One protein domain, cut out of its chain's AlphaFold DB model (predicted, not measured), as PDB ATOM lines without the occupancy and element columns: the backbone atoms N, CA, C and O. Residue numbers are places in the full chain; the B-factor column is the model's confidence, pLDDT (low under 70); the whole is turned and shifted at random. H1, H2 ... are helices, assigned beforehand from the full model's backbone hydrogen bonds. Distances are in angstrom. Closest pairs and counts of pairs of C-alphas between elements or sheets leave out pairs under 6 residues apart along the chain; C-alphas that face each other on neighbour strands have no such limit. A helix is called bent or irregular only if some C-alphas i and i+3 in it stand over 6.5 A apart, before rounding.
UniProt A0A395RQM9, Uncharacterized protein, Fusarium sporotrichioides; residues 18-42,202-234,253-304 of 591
ATOM      1  N   LEU A  18     184.863 205.066 249.473       88.19
ATOM      2  CA  LEU A  18     184.864 205.177 248.017       88.19
ATOM      3  C   LEU A  18     183.902 206.275 247.534       88.19
ATOM      4  O   LEU A  18     182.907 206.554 248.207       88.19
ATOM      5  N   PRO A  19     184.182 206.884 246.370       87.06
ATOM      6  CA  PRO A  19     183.337 207.931 245.821       87.06
ATOM      7  C   PRO A  19     181.957 207.387 245.430       87.06
ATOM      8  O   PRO A  19     181.835 206.279 244.911       87.06
ATOM      9  N   SER A  20     180.921 208.187 245.665       90.19
ATOM     10  CA  SER A  20     179.565 207.961 245.158       90.19
ATOM     11  C   SER A  20     178.862 209.303 244.963       90.19
ATOM     12  O   SER A  20     179.190 210.268 245.659       90.19
ATOM     13  N   ASP A  21     177.889 209.369 244.051       87.81
ATOM     14  CA  ASP A  21     177.169 210.618 243.757       87.81
ATOM     15  C   ASP A  21     176.540 211.258 245.011       87.81
ATOM     16  O   ASP A  21     176.706 212.465 245.199       87.81
ATOM     17  N   PRO A  22     175.907 210.500 245.938       89.25
ATOM     18  CA  PRO A  22     175.381 211.080 247.174       89.25
ATOM     19  C   PRO A  22     176.468 211.664 248.085       89.25
ATOM     20  O   PRO A  22     176.239 212.684 248.731       89.25
ATOM     21  N   LEU A  23     177.651 211.042 248.145       90.56
ATOM     22  CA  LEU A  23     178.765 211.552 248.948       90.56
ATOM     23  C   LEU A  23     179.370 212.808 248.332       90.56
ATOM     24  O   LEU A  23     179.688 213.743 249.060       90.56
ATOM     25  N   PHE A  24     179.500 212.861 247.008       93.19
ATOM     26  CA  PHE A  24     179.997 214.050 246.321       93.19
ATOM     27  C   PHE A  24     179.038 215.228 246.452       93.19
ATOM     28  O   PHE A  24     179.492 216.299 246.839       93.19
ATOM     29  N   ALA A  25     177.733 215.010 246.278       91.62
ATOM     30  CA  ALA A  25     176.728 216.045 246.519       91.62
ATOM     31  C   ALA A  25     176.755 216.555 247.974       91.62
ATOM     32  O   ALA A  25     176.590 217.747 248.234       91.62
ATOM     33  N   ALA A  26     177.010 215.667 248.939       93.38
ATOM     34  CA  ALA A  26     177.146 216.059 250.336       93.38
ATOM     35  C   ALA A  26     178.437 216.851 250.612       93.38
ATOM     36  O   ALA A  26     178.411 217.788 251.409       93.38
ATOM     37  N   ILE A  27     179.549 216.524 249.945       95.31
ATOM     38  CA  ILE A  27     180.785 217.322 250.006       95.31
ATOM     39  C   ILE A  27     180.556 218.694 249.364       95.31
ATOM     40  O   ILE A  27     180.911 219.698 249.978       95.31
ATOM     41  N   ASP A  28     179.882 218.757 248.210       95.38
ATOM     42  CA  ASP A  28     179.501 220.019 247.562       95.38
ATOM     43  C   ASP A  28     178.680 220.898 248.506       95.38
ATOM     44  O   ASP A  28     178.889 222.109 248.560       95.38
ATOM     45  N   ALA A  29     177.784 220.306 249.303       94.50
ATOM     46  CA  ALA A  29     176.968 221.054 250.257       94.50
ATOM     47  C   ALA A  29     177.821 221.718 251.343       94.50
ATOM     48  O   ALA A  29     177.628 222.891 251.666       94.50
ATOM     49  N   ILE A  30     178.781 220.976 251.893       95.69
ATOM     50  CA  ILE A  30     179.681 221.469 252.939       95.69
ATOM     51  C   ILE A  30     180.624 222.535 252.376       95.69
ATOM     52  O   ILE A  30     180.791 223.582 253.000       95.69
ATOM     53  N   GLU A  31     181.215 222.295 251.206       95.56
ATOM     54  CA  GLU A  31     182.136 223.231 250.556       95.56
ATOM     55  C   GLU A  31     181.423 224.511 250.115       95.56
ATOM     56  O   GLU A  31     181.947 225.595 250.354       95.56
ATOM     57  N   THR A  32     180.204 224.412 249.574       95.50
ATOM     58  CA  THR A  32     179.384 225.576 249.201       95.50
ATOM     59  C   THR A  32     179.082 226.434 250.420       95.50
ATOM     60  O   THR A  32     179.368 227.628 250.416       95.50
ATOM     61  N   VAL A  33     178.573 225.837 251.505       93.38
ATOM     62  CA  VAL A  33     178.316 226.576 252.753       93.38
ATOM     63  C   VAL A  33     179.601 227.222 253.263       93.38
ATOM     64  O   VAL A  33     179.580 228.375 253.692       93.38
ATOM     65  N   ALA A  34     180.720 226.497 253.227       92.06
ATOM     66  CA  ALA A  34     181.978 227.013 253.731       92.06
ATOM     67  C   ALA A  34     182.517 228.181 252.899       92.06
ATOM     68  O   ALA A  34     182.983 229.170 253.471       92.06
ATOM     69  N   TYR A  35     182.417 228.073 251.577       92.44
ATOM     70  CA  TYR A  35     182.797 229.101 250.619       92.44
ATOM     71  C   TYR A  35     181.939 230.356 250.779       92.44
ATOM     72  O   TYR A  35     182.486 231.438 250.982       92.44
ATOM     73  N   GLU A  36     180.613 230.224 250.788       91.38
ATOM     74  CA  GLU A  36     179.697 231.367 250.912       91.38
ATOM     75  C   GLU A  36     179.915 232.110 252.230       91.38
ATOM     76  O   GLU A  36     179.972 233.337 252.300       91.38
ATOM     77  N   ARG A  37     180.160 231.362 253.301       86.94
ATOM     78  CA  ARG A  37     180.471 231.940 254.604       86.94
ATOM     79  C   ARG A  37     181.820 232.640 254.676       86.94
ATOM     80  O   ARG A  37     181.958 233.569 255.477       86.94
ATOM     81  N   TYR A  38     182.796 232.197 253.887       84.94
ATOM     82  CA  TYR A  38     184.075 232.878 253.724       84.94
ATOM     83  C   TYR A  38     183.907 234.168 252.913       84.94
ATOM     84  O   TYR A  38     184.295 235.232 253.393       84.94
ATOM     85  N   VAL A  39     183.255 234.093 251.748       84.38
ATOM     86  CA  VAL A  39     182.981 235.240 250.861       84.38
ATOM     87  C   VAL A  39     182.197 236.333 251.584       84.38
ATOM     88  O   VAL A  39     182.489 237.515 251.423       84.38
ATOM     89  N   HIS A  40     181.244 235.949 252.431       80.38
ATOM     90  CA  HIS A  40     180.424 236.882 253.196       80.38
ATOM     91  C   HIS A  40     180.982 237.228 254.590       80.38
ATOM     92  O   HIS A  40     180.263 237.785 255.413       80.38
ATOM     93  N   GLY A  41     182.246 236.912 254.896       69.19
ATOM     94  CA  GLY A  41     182.926 237.442 256.089       69.19
ATOM     95  C   GLY A  41     182.433 236.912 257.444       69.19
ATOM     96  O   GLY A  41     182.706 237.511 258.480       69.19
ATOM     97  N   THR A  42     181.752 235.760 257.497       67.69
ATOM     98  CA  THR A  42     181.211 235.215 258.765       67.69
ATOM     99  C   THR A  42     182.264 234.671 259.748       67.69
ATOM    100  O   THR A  42     181.893 234.199 260.826       67.69
ATOM    101  N   LEU A 202     170.215 223.397 248.800       88.12
ATOM    102  CA  LEU A 202     170.590 223.235 250.216       88.12
ATOM    103  C   LEU A 202     169.376 223.244 251.161       88.12
ATOM    104  O   LEU A 202     169.437 222.713 252.271       88.12
ATOM    105  N   GLY A 203     168.278 223.862 250.725       81.81
ATOM    106  CA  GLY A 203     166.994 223.902 251.417       81.81
ATOM    107  C   GLY A 203     166.023 222.802 250.985       81.81
ATOM    108  O   GLY A 203     164.893 222.770 251.475       81.81
ATOM    109  N   GLU A 204     166.419 221.905 250.084       78.69
ATOM    110  CA  GLU A 204     165.575 220.791 249.663       78.69
ATOM    111  C   GLU A 204     165.656 219.645 250.674       78.69
ATOM    112  O   GLU A 204     166.730 219.183 251.055       78.69
ATOM    113  N   VAL A 205     164.491 219.159 251.101       70.62
ATOM    114  CA  VAL A 205     164.381 217.951 251.922       70.62
ATOM    115  C   VAL A 205     163.666 216.899 251.107       70.62
ATOM    116  O   VAL A 205     162.496 217.069 250.759       70.62
ATOM    117  N   LYS A 206     164.333 215.771 250.867       63.50
ATOM    118  CA  LYS A 206     163.652 214.578 250.366       63.50
ATOM    119  C   LYS A 206     162.909 213.955 251.543       63.50
ATOM    120  O   LYS A 206     163.510 213.377 252.447       63.50
ATOM    121  N   GLY A 207     161.600 214.177 251.587       49.84
ATOM    122  CA  GLY A 207     160.711 213.579 252.575       49.84
ATOM    123  C   GLY A 207     159.958 212.406 251.968       49.84
ATOM    124  O   GLY A 207     159.082 212.617 251.135       49.84
ATOM    125  N   VAL A 208     160.255 211.188 252.416       44.34
ATOM    126  CA  VAL A 208     159.312 210.070 252.321       44.34
ATOM    127  C   VAL A 208     158.490 210.069 253.608       44.34
ATOM    128  O   VAL A 208     159.032 210.210 254.706       44.34
ATOM    129  N   VAL A 209     157.165 209.978 253.490       38.41
ATOM    130  CA  VAL A 209     156.257 209.965 254.648       38.41
ATOM    131  C   VAL A 209     156.609 208.778 255.554       38.41
ATOM    132  O   VAL A 209     156.438 207.629 255.161       38.41
ATOM    133  N   GLY A 210     157.081 209.061 256.772       39.50
ATOM    134  CA  GLY A 210     157.491 208.050 257.757       39.50
ATOM    135  C   GLY A 210     159.005 207.872 257.920       39.50
ATOM    136  O   GLY A 210     159.423 207.227 258.881       39.50
ATOM    137  N   GLU A 211     159.823 208.484 257.061       45.78
ATOM    138  CA  GLU A 211     161.288 208.453 257.150       45.78
ATOM    139  C   GLU A 211     161.872 209.744 257.743       45.78
ATOM    140  O   GLU A 211     161.226 210.794 257.801       45.78
ATOM    141  N   SER A 212     163.121 209.666 258.216       56.28
ATOM    142  CA  SER A 212     163.865 210.843 258.665       56.28
ATOM    143  C   SER A 212     164.141 211.753 257.470       56.28
ATOM    144  O   SER A 212     164.670 211.307 256.459       56.28
ATOM    145  N   HIS A 213     163.825 213.039 257.604       63.34
ATOM    146  CA  HIS A 213     164.167 214.060 256.618       63.34
ATOM    147  C   HIS A 213     165.667 214.036 256.303       63.34
ATOM    148  O   HIS A 213     166.487 214.131 257.219       63.34
ATOM    149  N   THR A 214     166.014 213.912 255.021       71.00
ATOM    150  CA  THR A 214     167.408 213.885 254.567       71.00
ATOM    151  C   THR A 214     167.799 215.256 254.027       71.00
ATOM    152  O   THR A 214     167.129 215.812 253.155       71.00
ATOM    153  N   SER A 215     168.864 215.827 254.595       83.00
ATOM    154  CA  SER A 215     169.499 217.037 254.064       83.00
ATOM    155  C   SER A 215     170.494 216.670 252.954       83.00
ATOM    156  O   SER A 215     170.977 215.535 252.927       83.00
ATOM    157  N   PRO A 216     170.890 217.605 252.079       86.69
ATOM    158  CA  PRO A 216     171.903 217.337 251.054       86.69
ATOM    159  C   PRO A 216     173.257 216.885 251.617       86.69
ATOM    160  O   PRO A 216     173.957 216.108 250.981       86.69
ATOM    161  N   ALA A 217     173.605 217.306 252.838       91.19
ATOM    162  CA  ALA A 217     174.830 216.878 253.515       91.19
ATOM    163  C   ALA A 217     174.701 215.508 254.216       91.19
ATOM    164  O   ALA A 217     175.700 214.946 254.667       91.19
ATOM    165  N   GLN A 218     173.484 214.968 254.338       88.44
ATOM    166  CA  GLN A 218     173.170 213.826 255.199       88.44
ATOM    167  C   GLN A 218     173.957 212.564 254.830       88.44
ATOM    168  O   GLN A 218     174.494 211.913 255.723       88.44
ATOM    169  N   ALA A 219     174.094 212.262 253.535       89.19
ATOM    170  CA  ALA A 219     174.795 211.067 253.064       89.19
ATOM    171  C   ALA A 219     176.241 210.990 253.583       89.19
ATOM    172  O   ALA A 219     176.714 209.911 253.939       89.19
ATOM    173  N   LEU A 220     176.927 212.136 253.702       91.81
ATOM    174  CA  LEU A 220     178.281 212.174 254.248       91.81
ATOM    175  C   LEU A 220     178.316 211.799 255.724       91.81
ATOM    176  O   LEU A 220     179.299 211.212 256.144       91.81
ATOM    177  N   PHE A 221     177.288 212.128 256.506       89.44
ATOM    178  CA  PHE A 221     177.239 211.862 257.948       89.44
ATOM    179  C   PHE A 221     176.618 210.505 258.304       89.44
ATOM    180  O   PHE A 221     176.712 210.075 259.452       89.44
ATOM    181  N   GLU A 222     176.029 209.809 257.330       86.69
ATOM    182  CA  GLU A 222     175.460 208.464 257.497       86.69
ATOM    183  C   GLU A 222     176.466 207.334 257.270       86.69
ATOM    184  O   GLU A 222     176.227 206.196 257.680       86.69
ATOM    185  N   ILE A 223     177.624 207.622 256.671       89.31
ATOM    186  CA  ILE A 223     178.684 206.620 256.533       89.31
ATOM    187  C   ILE A 223     179.168 206.136 257.903       89.31
ATOM    188  O   ILE A 223     179.257 206.881 258.883       89.31
ATOM    189  N   SER A 224     179.585 204.869 257.946       86.62
ATOM    190  CA  SER A 224     180.035 204.219 259.183       86.62
ATOM    191  C   SER A 224     181.238 204.889 259.857       86.62
ATOM    192  O   SER A 224     181.508 204.595 261.017       86.62
ATOM    193  N   TYR A 225     181.958 205.777 259.162       89.69
ATOM    194  CA  TYR A 225     183.064 206.540 259.735       89.69
ATOM    195  C   TYR A 225     182.608 207.358 260.957       89.69
ATOM    196  O   TYR A 225     183.134 207.168 262.048       89.69
ATOM    197  N   TRP A 226     181.570 208.188 260.824       87.62
ATOM    198  CA  TRP A 226     181.152 209.123 261.882       87.62
ATOM    199  C   TRP A 226     180.534 208.468 263.114       87.62
ATOM    200  O   TRP A 226     180.552 209.055 264.197       87.62
ATOM    201  N   SER A 227     179.976 207.267 262.954       83.75
ATOM    202  CA  SER A 227     179.366 206.538 264.064       83.75
ATOM    203  C   SER A 227     180.394 205.808 264.920       83.75
ATOM    204  O   SER A 227     180.116 205.556 266.081       83.75
ATOM    205  N   ARG A 228     181.587 205.481 264.416       87.06
ATOM    206  CA  ARG A 228     182.589 204.719 265.181       87.06
ATOM    207  C   ARG A 228     183.108 205.507 266.382       87.06
ATOM    208  O   ARG A 228     183.566 206.638 266.242       87.06
ATOM    209  N   ILE A 229     183.128 204.868 267.550       86.94
ATOM    210  CA  ILE A 229     183.511 205.524 268.807       86.94
ATOM    211  C   ILE A 229     184.941 206.096 268.782       86.94
ATOM    212  O   ILE A 229     185.162 207.251 269.135       86.94
ATOM    213  N   TRP A 230     185.897 205.339 268.236       84.94
ATOM    214  CA  TRP A 230     187.306 205.736 268.147       84.94
ATOM    215  C   TRP A 230     187.556 206.933 267.221       84.94
ATOM    216  O   TRP A 230     188.467 207.720 267.469       84.94
ATOM    217  N   ILE A 231     186.714 207.122 266.201       84.00
ATOM    218  CA  ILE A 231     186.849 208.213 265.224       84.00
ATOM    219  C   ILE A 231     186.684 209.583 265.882       84.00
ATOM    220  O   ILE A 231     187.314 210.560 265.472       84.00
ATOM    221  N   ARG A 232     185.898 209.667 266.962       83.00
ATOM    222  CA  ARG A 232     185.791 210.896 267.753       83.00
ATOM    223  C   ARG A 232     187.167 211.303 268.285       83.00
ATOM    224  O   ARG A 232     187.551 212.458 268.116       83.00
ATOM    225  N   GLN A 233     187.947 210.359 268.821       81.88
ATOM    226  CA  GLN A 233     189.318 210.637 269.257       81.88
ATOM    227  C   GLN A 233     190.231 211.035 268.100       81.88
ATOM    228  O   GLN A 233     191.062 211.907 268.300       81.88
ATOM    229  N   GLU A 234     190.096 210.442 266.913       85.94
ATOM    230  CA  GLU A 234     190.934 210.784 265.755       85.94
ATOM    231  C   GLU A 234     190.771 212.250 265.350       85.94
ATOM    232  O   GLU A 234     191.747 212.999 265.274       85.94
ATOM    233  N   GLU A 253     188.791 223.108 258.761       90.62
ATOM    234  CA  GLU A 253     188.284 224.484 258.683       90.62
ATOM    235  C   GLU A 253     186.996 224.539 257.863       90.62
ATOM    236  O   GLU A 253     186.034 225.180 258.280       90.62
ATOM    237  N   THR A 254     186.942 223.789 256.762       93.94
ATOM    238  CA  THR A 254     185.743 223.645 255.924       93.94
ATOM    239  C   THR A 254     184.596 223.027 256.732       93.94
ATOM    240  O   THR A 254     183.482 223.550 256.762       93.94
ATOM    241  N   LEU A 255     184.883 221.971 257.501       93.75
ATOM    242  CA  LEU A 255     183.885 221.311 258.345       93.75
ATOM    243  C   LEU A 255     183.447 222.164 259.551       93.75
ATOM    244  O   LEU A 255     182.265 222.188 259.896       93.75
ATOM    245  N   LYS A 256     184.377 222.887 260.191       90.44
ATOM    246  CA  LYS A 256     184.064 223.886 261.231       90.44
ATOM    247  C   LYS A 256     183.165 224.969 260.673       90.44
ATOM    248  O   LYS A 256     182.250 225.426 261.360       90.44
ATOM    249  N   SER A 257     183.449 225.372 259.438       89.75
ATOM    250  CA  SER A 257     182.739 226.440 258.778       89.75
ATOM    251  C   SER A 257     181.267 226.068 258.587       89.75
ATOM    252  O   SER A 257     180.355 226.720 259.107       89.75
ATOM    253  N   PHE A 258     181.057 224.896 257.997       93.38
ATOM    254  CA  PHE A 258     179.751 224.272 257.883       93.38
ATOM    255  C   PHE A 258     179.061 224.063 259.242       93.38
ATOM    256  O   PHE A 258     177.912 224.458 259.405       93.38
ATOM    257  N   SER A 259     179.748 223.539 260.263       91.62
ATOM    258  CA  SER A 259     179.160 223.348 261.602       91.62
ATOM    259  C   SER A 259     178.630 224.641 262.223       91.62
ATOM    260  O   SER A 259     177.546 224.648 262.807       91.62
ATOM    261  N   ALA A 260     179.355 225.752 262.067       87.06
ATOM    262  CA  ALA A 260     178.914 227.052 262.564       87.06
ATOM    263  C   ALA A 260     177.613 227.513 261.888       87.06
ATOM    264  O   ALA A 260     176.737 228.060 262.556       87.06
ATOM    265  N   TRP A 261     177.464 227.257 260.587       90.75
ATOM    266  CA  TRP A 261     176.226 227.522 259.854       90.75
ATOM    267  C   TRP A 261     175.070 226.659 260.332       90.75
ATOM    268  O   TRP A 261     173.997 227.176 260.636       90.75
ATOM    269  N   VAL A 262     175.311 225.353 260.446       90.62
ATOM    270  CA  VAL A 262     174.313 224.403 260.929       90.62
ATOM    271  C   VAL A 262     173.874 224.807 262.341       90.62
ATOM    272  O   VAL A 262     172.683 224.869 262.607       90.62
ATOM    273  N   GLY A 263     174.797 225.178 263.232       87.19
ATOM    274  CA  GLY A 263     174.451 225.692 264.560       87.19
ATOM    275  C   GLY A 263     173.641 226.987 264.524       87.19
ATOM    276  O   GLY A 263     172.708 227.135 265.308       87.19
ATOM    277  N   TRP A 264     173.939 227.889 263.587       87.25
ATOM    278  CA  TRP A 264     173.174 229.121 263.401       87.25
ATOM    279  C   TRP A 264     171.724 228.824 263.002       87.25
ATOM    280  O   TRP A 264     170.808 229.329 263.637       87.25
ATOM    281  N   ILE A 265     171.476 227.947 262.023       88.06
ATOM    282  CA  ILE A 265     170.098 227.638 261.590       88.06
ATOM    283  C   ILE A 265     169.278 226.872 262.644       88.06
ATOM    284  O   ILE A 265     168.054 226.823 262.532       88.06
ATOM    285  N   GLN A 266     169.928 226.269 263.649       84.56
ATOM    286  CA  GLN A 266     169.258 225.594 264.773       84.56
ATOM    287  C   GLN A 266     168.818 226.559 265.879       84.56
ATOM    288  O   GLN A 266     167.968 226.183 266.687       84.56
ATOM    289  N   ASP A 267     169.390 227.763 265.962       81.56
ATOM    290  CA  ASP A 267     169.067 228.710 267.030       81.56
ATOM    291  C   ASP A 267     167.645 229.273 266.816       81.56
ATOM    292  O   ASP A 267     167.371 229.913 265.791       81.56
ATOM    293  N   PRO A 268     166.721 229.061 267.777       77.38
ATOM    294  CA  PRO A 268     165.341 229.533 267.673       77.38
ATOM    295  C   PRO A 268     165.222 231.044 267.449       77.38
ATOM    296  O   PRO A 268     164.241 231.497 266.858       77.38
ATOM    297  N   SER A 269     166.220 231.820 267.881       75.50
ATOM    298  CA  SER A 269     166.268 233.279 267.734       75.50
ATOM    299  C   SER A 269     166.267 233.720 266.267       75.50
ATOM    300  O   SER A 269     165.830 234.829 265.964       75.50
ATOM    301  N   TYR A 270     166.705 232.859 265.342       79.94
ATOM    302  CA  TYR A 270     166.773 233.167 263.910       79.94
ATOM    303  C   TYR A 270     165.640 232.546 263.089       79.94
ATOM    304  O   TYR A 270     165.665 232.621 261.860       79.94
ATOM    305  N   PHE A 271     164.620 231.972 263.733       80.56
ATOM    306  CA  PHE A 271     163.500 231.325 263.045       80.56
ATOM    307  C   PHE A 271     162.798 232.236 262.020       80.56
ATOM    308  O   PHE A 271     162.458 231.803 260.921       80.56
ATOM    309  N   GLU A 272     162.613 233.521 262.332       80.00
ATOM    310  CA  GLU A 272     161.993 234.453 261.380       80.00
ATOM    311  C   GLU A 272     162.901 234.759 260.175       80.00
ATOM    312  O   GLU A 272     162.405 234.978 259.068       80.00
ATOM    313  N   LEU A 273     164.228 234.733 260.348       81.75
ATOM    314  CA  LEU A 273     165.182 234.906 259.247       81.75
ATOM    315  C   LEU A 273     165.238 233.663 258.353       81.75
ATOM    316  O   LEU A 273     165.188 233.794 257.131       81.75
ATOM    317  N   THR A 274     165.275 232.462 258.939       82.62
ATOM    318  CA  THR A 274     165.260 231.197 258.181       82.62
ATOM    319  C   THR A 274     163.966 231.063 257.373       82.62
ATOM    320  O   THR A 274     164.000 230.740 256.185       82.62
ATOM    321  N   LYS A 275     162.822 231.431 257.963       81.00
ATOM    322  CA  LYS A 275     161.521 231.446 257.282       81.00
ATOM    323  C   LYS A 275     161.487 232.397 256.082       81.00
ATOM    324  O   LYS A 275     160.936 232.033 255.045       81.00
ATOM    325  N   LYS A 276     162.077 233.596 256.191       81.25
ATOM    326  CA  LYS A 276     162.114 234.590 255.096       81.25
ATOM    327  C   LYS A 276     162.829 234.086 253.845       81.25
ATOM    328  O   LYS A 276     162.462 234.497 252.749       81.25
ATOM    329  N   VAL A 277     163.816 233.207 253.994       79.38
ATOM    330  CA  VAL A 277     164.544 232.613 252.860       79.38
ATOM    331  C   VAL A 277     163.987 231.257 252.420       79.38
ATOM    332  O   VAL A 277     164.604 230.571 251.614       79.38
ATOM    333  N   GLY A 278     162.824 230.857 252.940       72.88
ATOM    334  CA  GLY A 278     162.156 229.620 252.537       72.88
ATOM    335  C   GLY A 278     162.729 228.346 253.161       72.88
ATOM    336  O   GLY A 278     162.329 227.255 252.757       72.88
ATOM    337  N   LEU A 279     163.607 228.441 254.167       80.38
ATOM    338  CA  LEU A 279     164.026 227.259 254.919       80.38
ATOM    339  C   LEU A 279     162.867 226.768 255.780       80.38
ATOM    340  O   LEU A 279     162.453 227.407 256.750       80.38
ATOM    341  N   SER A 280     162.336 225.603 255.424       74.38
ATOM    342  CA  SER A 280     161.273 224.985 256.202       74.38
ATOM    343  C   SER A 280     161.800 224.479 257.548       74.38
ATOM    344  O   SER A 280     162.965 224.107 257.698       74.38
ATOM    345  N   LYS A 281     160.901 224.362 258.530       75.00
ATOM    346  CA  LYS A 281     161.205 223.702 259.809       75.00
ATOM    347  C   LYS A 281     161.737 222.274 259.608       75.00
ATOM    348  O   LYS A 281     162.534 221.807 260.412       75.00
ATOM    349  N   LEU A 282     161.328 221.596 258.532       69.31
ATOM    350  CA  LEU A 282     161.800 220.250 258.202       69.31
ATOM    351  C   LEU A 282     163.275 220.241 257.790       69.31
ATOM    352  O   LEU A 282     163.994 219.333 258.193       69.31
ATOM    353  N   VAL A 283     163.741 221.264 257.062       75.38
ATOM    354  CA  VAL A 283     165.169 221.422 256.725       75.38
ATOM    355  C   VAL A 283     165.984 221.578 257.998       75.38
ATOM    356  O   VAL A 283     166.958 220.859 258.206       75.38
ATOM    357  N   VAL A 284     165.548 222.470 258.891       78.31
ATOM    358  CA  VAL A 284     166.218 222.682 260.181       78.31
ATOM    359  C   VAL A 284     166.285 221.365 260.961       78.31
ATOM    360  O   VAL A 284     167.347 220.992 261.449       78.31
ATOM    361  N   LEU A 285     165.202 220.589 261.005       77.19
ATOM    362  CA  LEU A 285     165.210 219.276 261.657       77.19
ATOM    363  C   LEU A 285     166.145 218.263 260.974       77.19
ATOM    364  O   LEU A 285     166.826 217.514 261.675       77.19
ATOM    365  N   ALA A 286     166.237 218.258 259.642       79.75
ATOM    366  CA  ALA A 286     167.143 217.378 258.896       79.75
ATOM    367  C   ALA A 286     168.617 217.617 259.271       79.75
ATOM    368  O   ALA A 286     169.396 216.679 259.418       79.75
ATOM    369  N   TYR A 287     168.988 218.874 259.512       86.44
ATOM    370  CA  TYR A 287     170.336 219.267 259.925       86.44
ATOM    371  C   TYR A 287     170.636 219.041 261.417       86.44
ATOM    372  O   TYR A 287     171.793 219.122 261.835       86.44
ATOM    373  N   GLN A 288     169.635 218.720 262.240       84.31
ATOM    374  CA  GLN A 288     169.799 218.645 263.694       84.31
ATOM    375  C   GLN A 288     170.767 217.536 264.134       84.31
ATOM    376  O   GLN A 288     171.529 217.717 265.084       84.31
ATOM    377  N   ARG A 289     170.753 216.377 263.463       80.75
ATOM    378  CA  ARG A 289     171.663 215.260 263.789       80.75
ATOM    379  C   ARG A 289     173.116 215.622 263.490       80.75
ATOM    380  O   ARG A 289     173.989 215.392 264.322       80.75
ATOM    381  N   ILE A 290     173.335 216.240 262.332       88.38
ATOM    382  CA  ILE A 290     174.639 216.741 261.893       88.38
ATOM    383  C   ILE A 290     175.157 217.783 262.885       88.38
ATOM    384  O   ILE A 290     176.303 217.702 263.322       88.38
ATOM    385  N   TRP A 291     174.299 218.723 263.296       87.38
ATOM    386  CA  TRP A 291     174.652 219.729 264.292       87.38
ATOM    387  C   TRP A 291     175.134 219.099 265.594       87.38
ATOM    388  O   TRP A 291     176.218 219.439 266.047       87.38
ATOM    389  N   LYS A 292     174.372 218.164 266.177       82.56
ATOM    390  CA  LYS A 292     174.741 217.508 267.445       82.56
ATOM    391  C   LYS A 292     176.118 216.848 267.361       82.56
ATOM    392  O   LYS A 292     176.974 217.104 268.205       82.56
ATOM    393  N   LEU A 293     176.349 216.073 266.299       84.38
ATOM    394  CA  LEU A 293     177.625 215.413 266.026       84.38
ATOM    395  C   LEU A 293     178.784 216.420 265.941       84.38
ATOM    396  O   LEU A 293     179.789 216.280 266.643       84.38
ATOM    397  N   LEU A 294     178.652 217.439 265.091       88.12
ATOM    398  CA  LEU A 294     179.722 218.404 264.841       88.12
ATOM    399  C   LEU A 294     179.947 219.347 266.021       88.12
ATOM    400  O   LEU A 294     181.092 219.653 266.345       88.12
ATOM    401  N   HIS A 295     178.879 219.797 266.674       82.69
ATOM    402  CA  HIS A 295     178.951 220.641 267.862       82.69
ATOM    403  C   HIS A 295     179.734 219.940 268.971       82.69
ATOM    404  O   HIS A 295     180.641 220.538 269.545       82.69
ATOM    405  N   HIS A 296     179.472 218.649 269.187       78.75
ATOM    406  CA  HIS A 296     180.224 217.843 270.137       78.75
ATOM    407  C   HIS A 296     181.709 217.726 269.768       78.75
ATOM    408  O   HIS A 296     182.573 217.993 270.603       78.75
ATOM    409  N   ILE A 297     182.025 217.358 268.518       83.69
ATOM    410  CA  ILE A 297     183.416 217.234 268.041       83.69
ATOM    411  C   ILE A 297     184.170 218.555 268.218       83.69
ATOM    412  O   ILE A 297     185.308 218.559 268.687       83.69
ATOM    413  N   PHE A 298     183.564 219.682 267.842       84.06
ATOM    414  CA  PHE A 298     184.250 220.971 267.862       84.06
ATOM    415  C   PHE A 298     184.323 221.618 269.237       84.06
ATOM    416  O   PHE A 298     185.370 222.193 269.527       84.06
ATOM    417  N   GLY A 299     183.295 221.477 270.080       75.31
ATOM    418  CA  GLY A 299     183.381 221.862 271.493       75.31
ATOM    419  C   GLY A 299     184.534 221.118 272.163       75.31
ATOM    420  O   GLY A 299     185.476 221.730 272.657       75.31
ATOM    421  N   SER A 300     184.570 219.800 271.962       75.88
ATOM    422  CA  SER A 300     185.643 218.940 272.460       75.88
ATOM    423  C   SER A 300     187.042 219.366 271.980       75.88
ATOM    424  O   SER A 300     188.055 219.266 272.672       75.88
ATOM    425  N   ARG A 301     187.141 219.848 270.743       79.25
ATOM    426  CA  ARG A 301     188.423 220.261 270.174       79.25
ATOM    427  C   ARG A 301     188.921 221.604 270.710       79.25
ATOM    428  O   ARG A 301     190.129 221.819 270.698       79.25
ATOM    429  N   GLN A 302     188.024 222.507 271.104       70.69
ATOM    430  CA  GLN A 302     188.375 223.817 271.670       70.69
ATOM    431  C   GLN A 302     188.930 223.680 273.094       70.69
ATOM    432  O   GLN A 302     189.888 224.367 273.441       70.69
ATOM    433  N   ASP A 303     188.436 222.703 273.854       63.06
ATOM    434  CA  ASP A 303     188.829 222.465 275.249       63.06
ATOM    435  C   ASP A 303     190.230 221.850 275.421       63.06
ATOM    436  O   ASP A 303     190.755 221.765 276.527       63.06
ATOM    437  N   ARG A 304     190.901 221.497 274.318       58.41
ATOM    438  CA  ARG A 304     192.287 220.993 274.273       58.41
ATOM    439  C   ARG A 304     193.349 221.877 274.927       58.41
ATOM    440  O   ARG A 304     194.448 221.386 275.177       58.41
TER     441      ARG A 304
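AT A GLANCE: This is residues 18 to 42, 202 to 234 and 253 to 304 of the 591 residues of an uncharacterized protein of Fusarium sporotrichioides (UniProt A0A395RQM9). Three helices pass across one another in a stack: the kinked H7 on one side, H5 in the middle crossing it, and H1 on the far side of H5, about perpendicular to it. Short H2 bridges H1 and H7 a little way from H5, H3 and H4 trail off from H2 past one side, H6 makes a corner at the last residues of H5, and the unnamed stretch 202 to 217 loops outward. The printed part has 110 residues with seven named helices, H1 to H7 in chain order, and no named strand, and its class is all helix. It is compact, with a radius of gyration of the C-alphas of 14.2 A, and spans 39 by 34 by 24 A.

HOW THE PARTS SIT: H7, residues 281 to 304, has a kink of 45 degrees near residue 290 and is only just irregular, C-alphas 286 and 289 being 7.0 A apart. It touches H5, residues 253 to 266, at a steep tilt of 50 degrees, opposite ways; their closest C-alphas, of Val 262 and Trp 291, are 5.8 A apart. H1, residues 21 to 39, touches H5 with residues 30 to 37 alone, about perpendicular at 85 degrees, closest at the C-alphas of Ala 34 and Ser 257, 5.1 A. H2, residues 218 to 222, touches H1, closest at the C-alphas of Leu 23 and Leu 220, 5.4 A. H2 also touches H7, closest at the C-alphas of Phe 221 and Ile 290, 6.8 A. H3, residues 224 to 227, meets H2 only through their link. H4, residues 229 to 234, is close to H7 but not clearly touching, with the closest C-alphas, of Arg 232 and Ile 297, 6.8 A apart. H6, residues 268 to 276, is irregular, C-alphas 269 and 272 being 7.7 A apart; it only just touches H5, with 3 pairs of C-alphas within 8 A, only at the corner, closest at Ile 265 and Thr 274, 6.9 A. H1 and H7 are apart. Every O i to N i+4 pair is within hydrogen-bond range in H1, H2 and H5, against 1 of 2 in H4, 3 of 5 in H6 and 17 of 20 in H7; H3 is too short for such a pair.

IN THESE COORDINATES: H7 measures 34.4 A from first to last C-alpha and ends at C-alpha 304, (192.287, 220.993, 274.273). H1 measures 26.3 A from C-alpha 21, (177.169, 210.618, 243.757). H5 measures 20.0 A and H6 13.9 A.

THE WHOLE: The two C-alphas farthest apart, of Val 209 and Arg 304, are 42.5 A apart. Residues 43 to 201 and 235 to 252 are not printed, with gaps of 18.1 A and 15.6 A between the C-alphas across these cuts. The links printed whole are tight. Mean pLDDT of the printed part is 81.9; it is under 70 at residues 41 to 42, 206 to 213, 282 and 303 to 304.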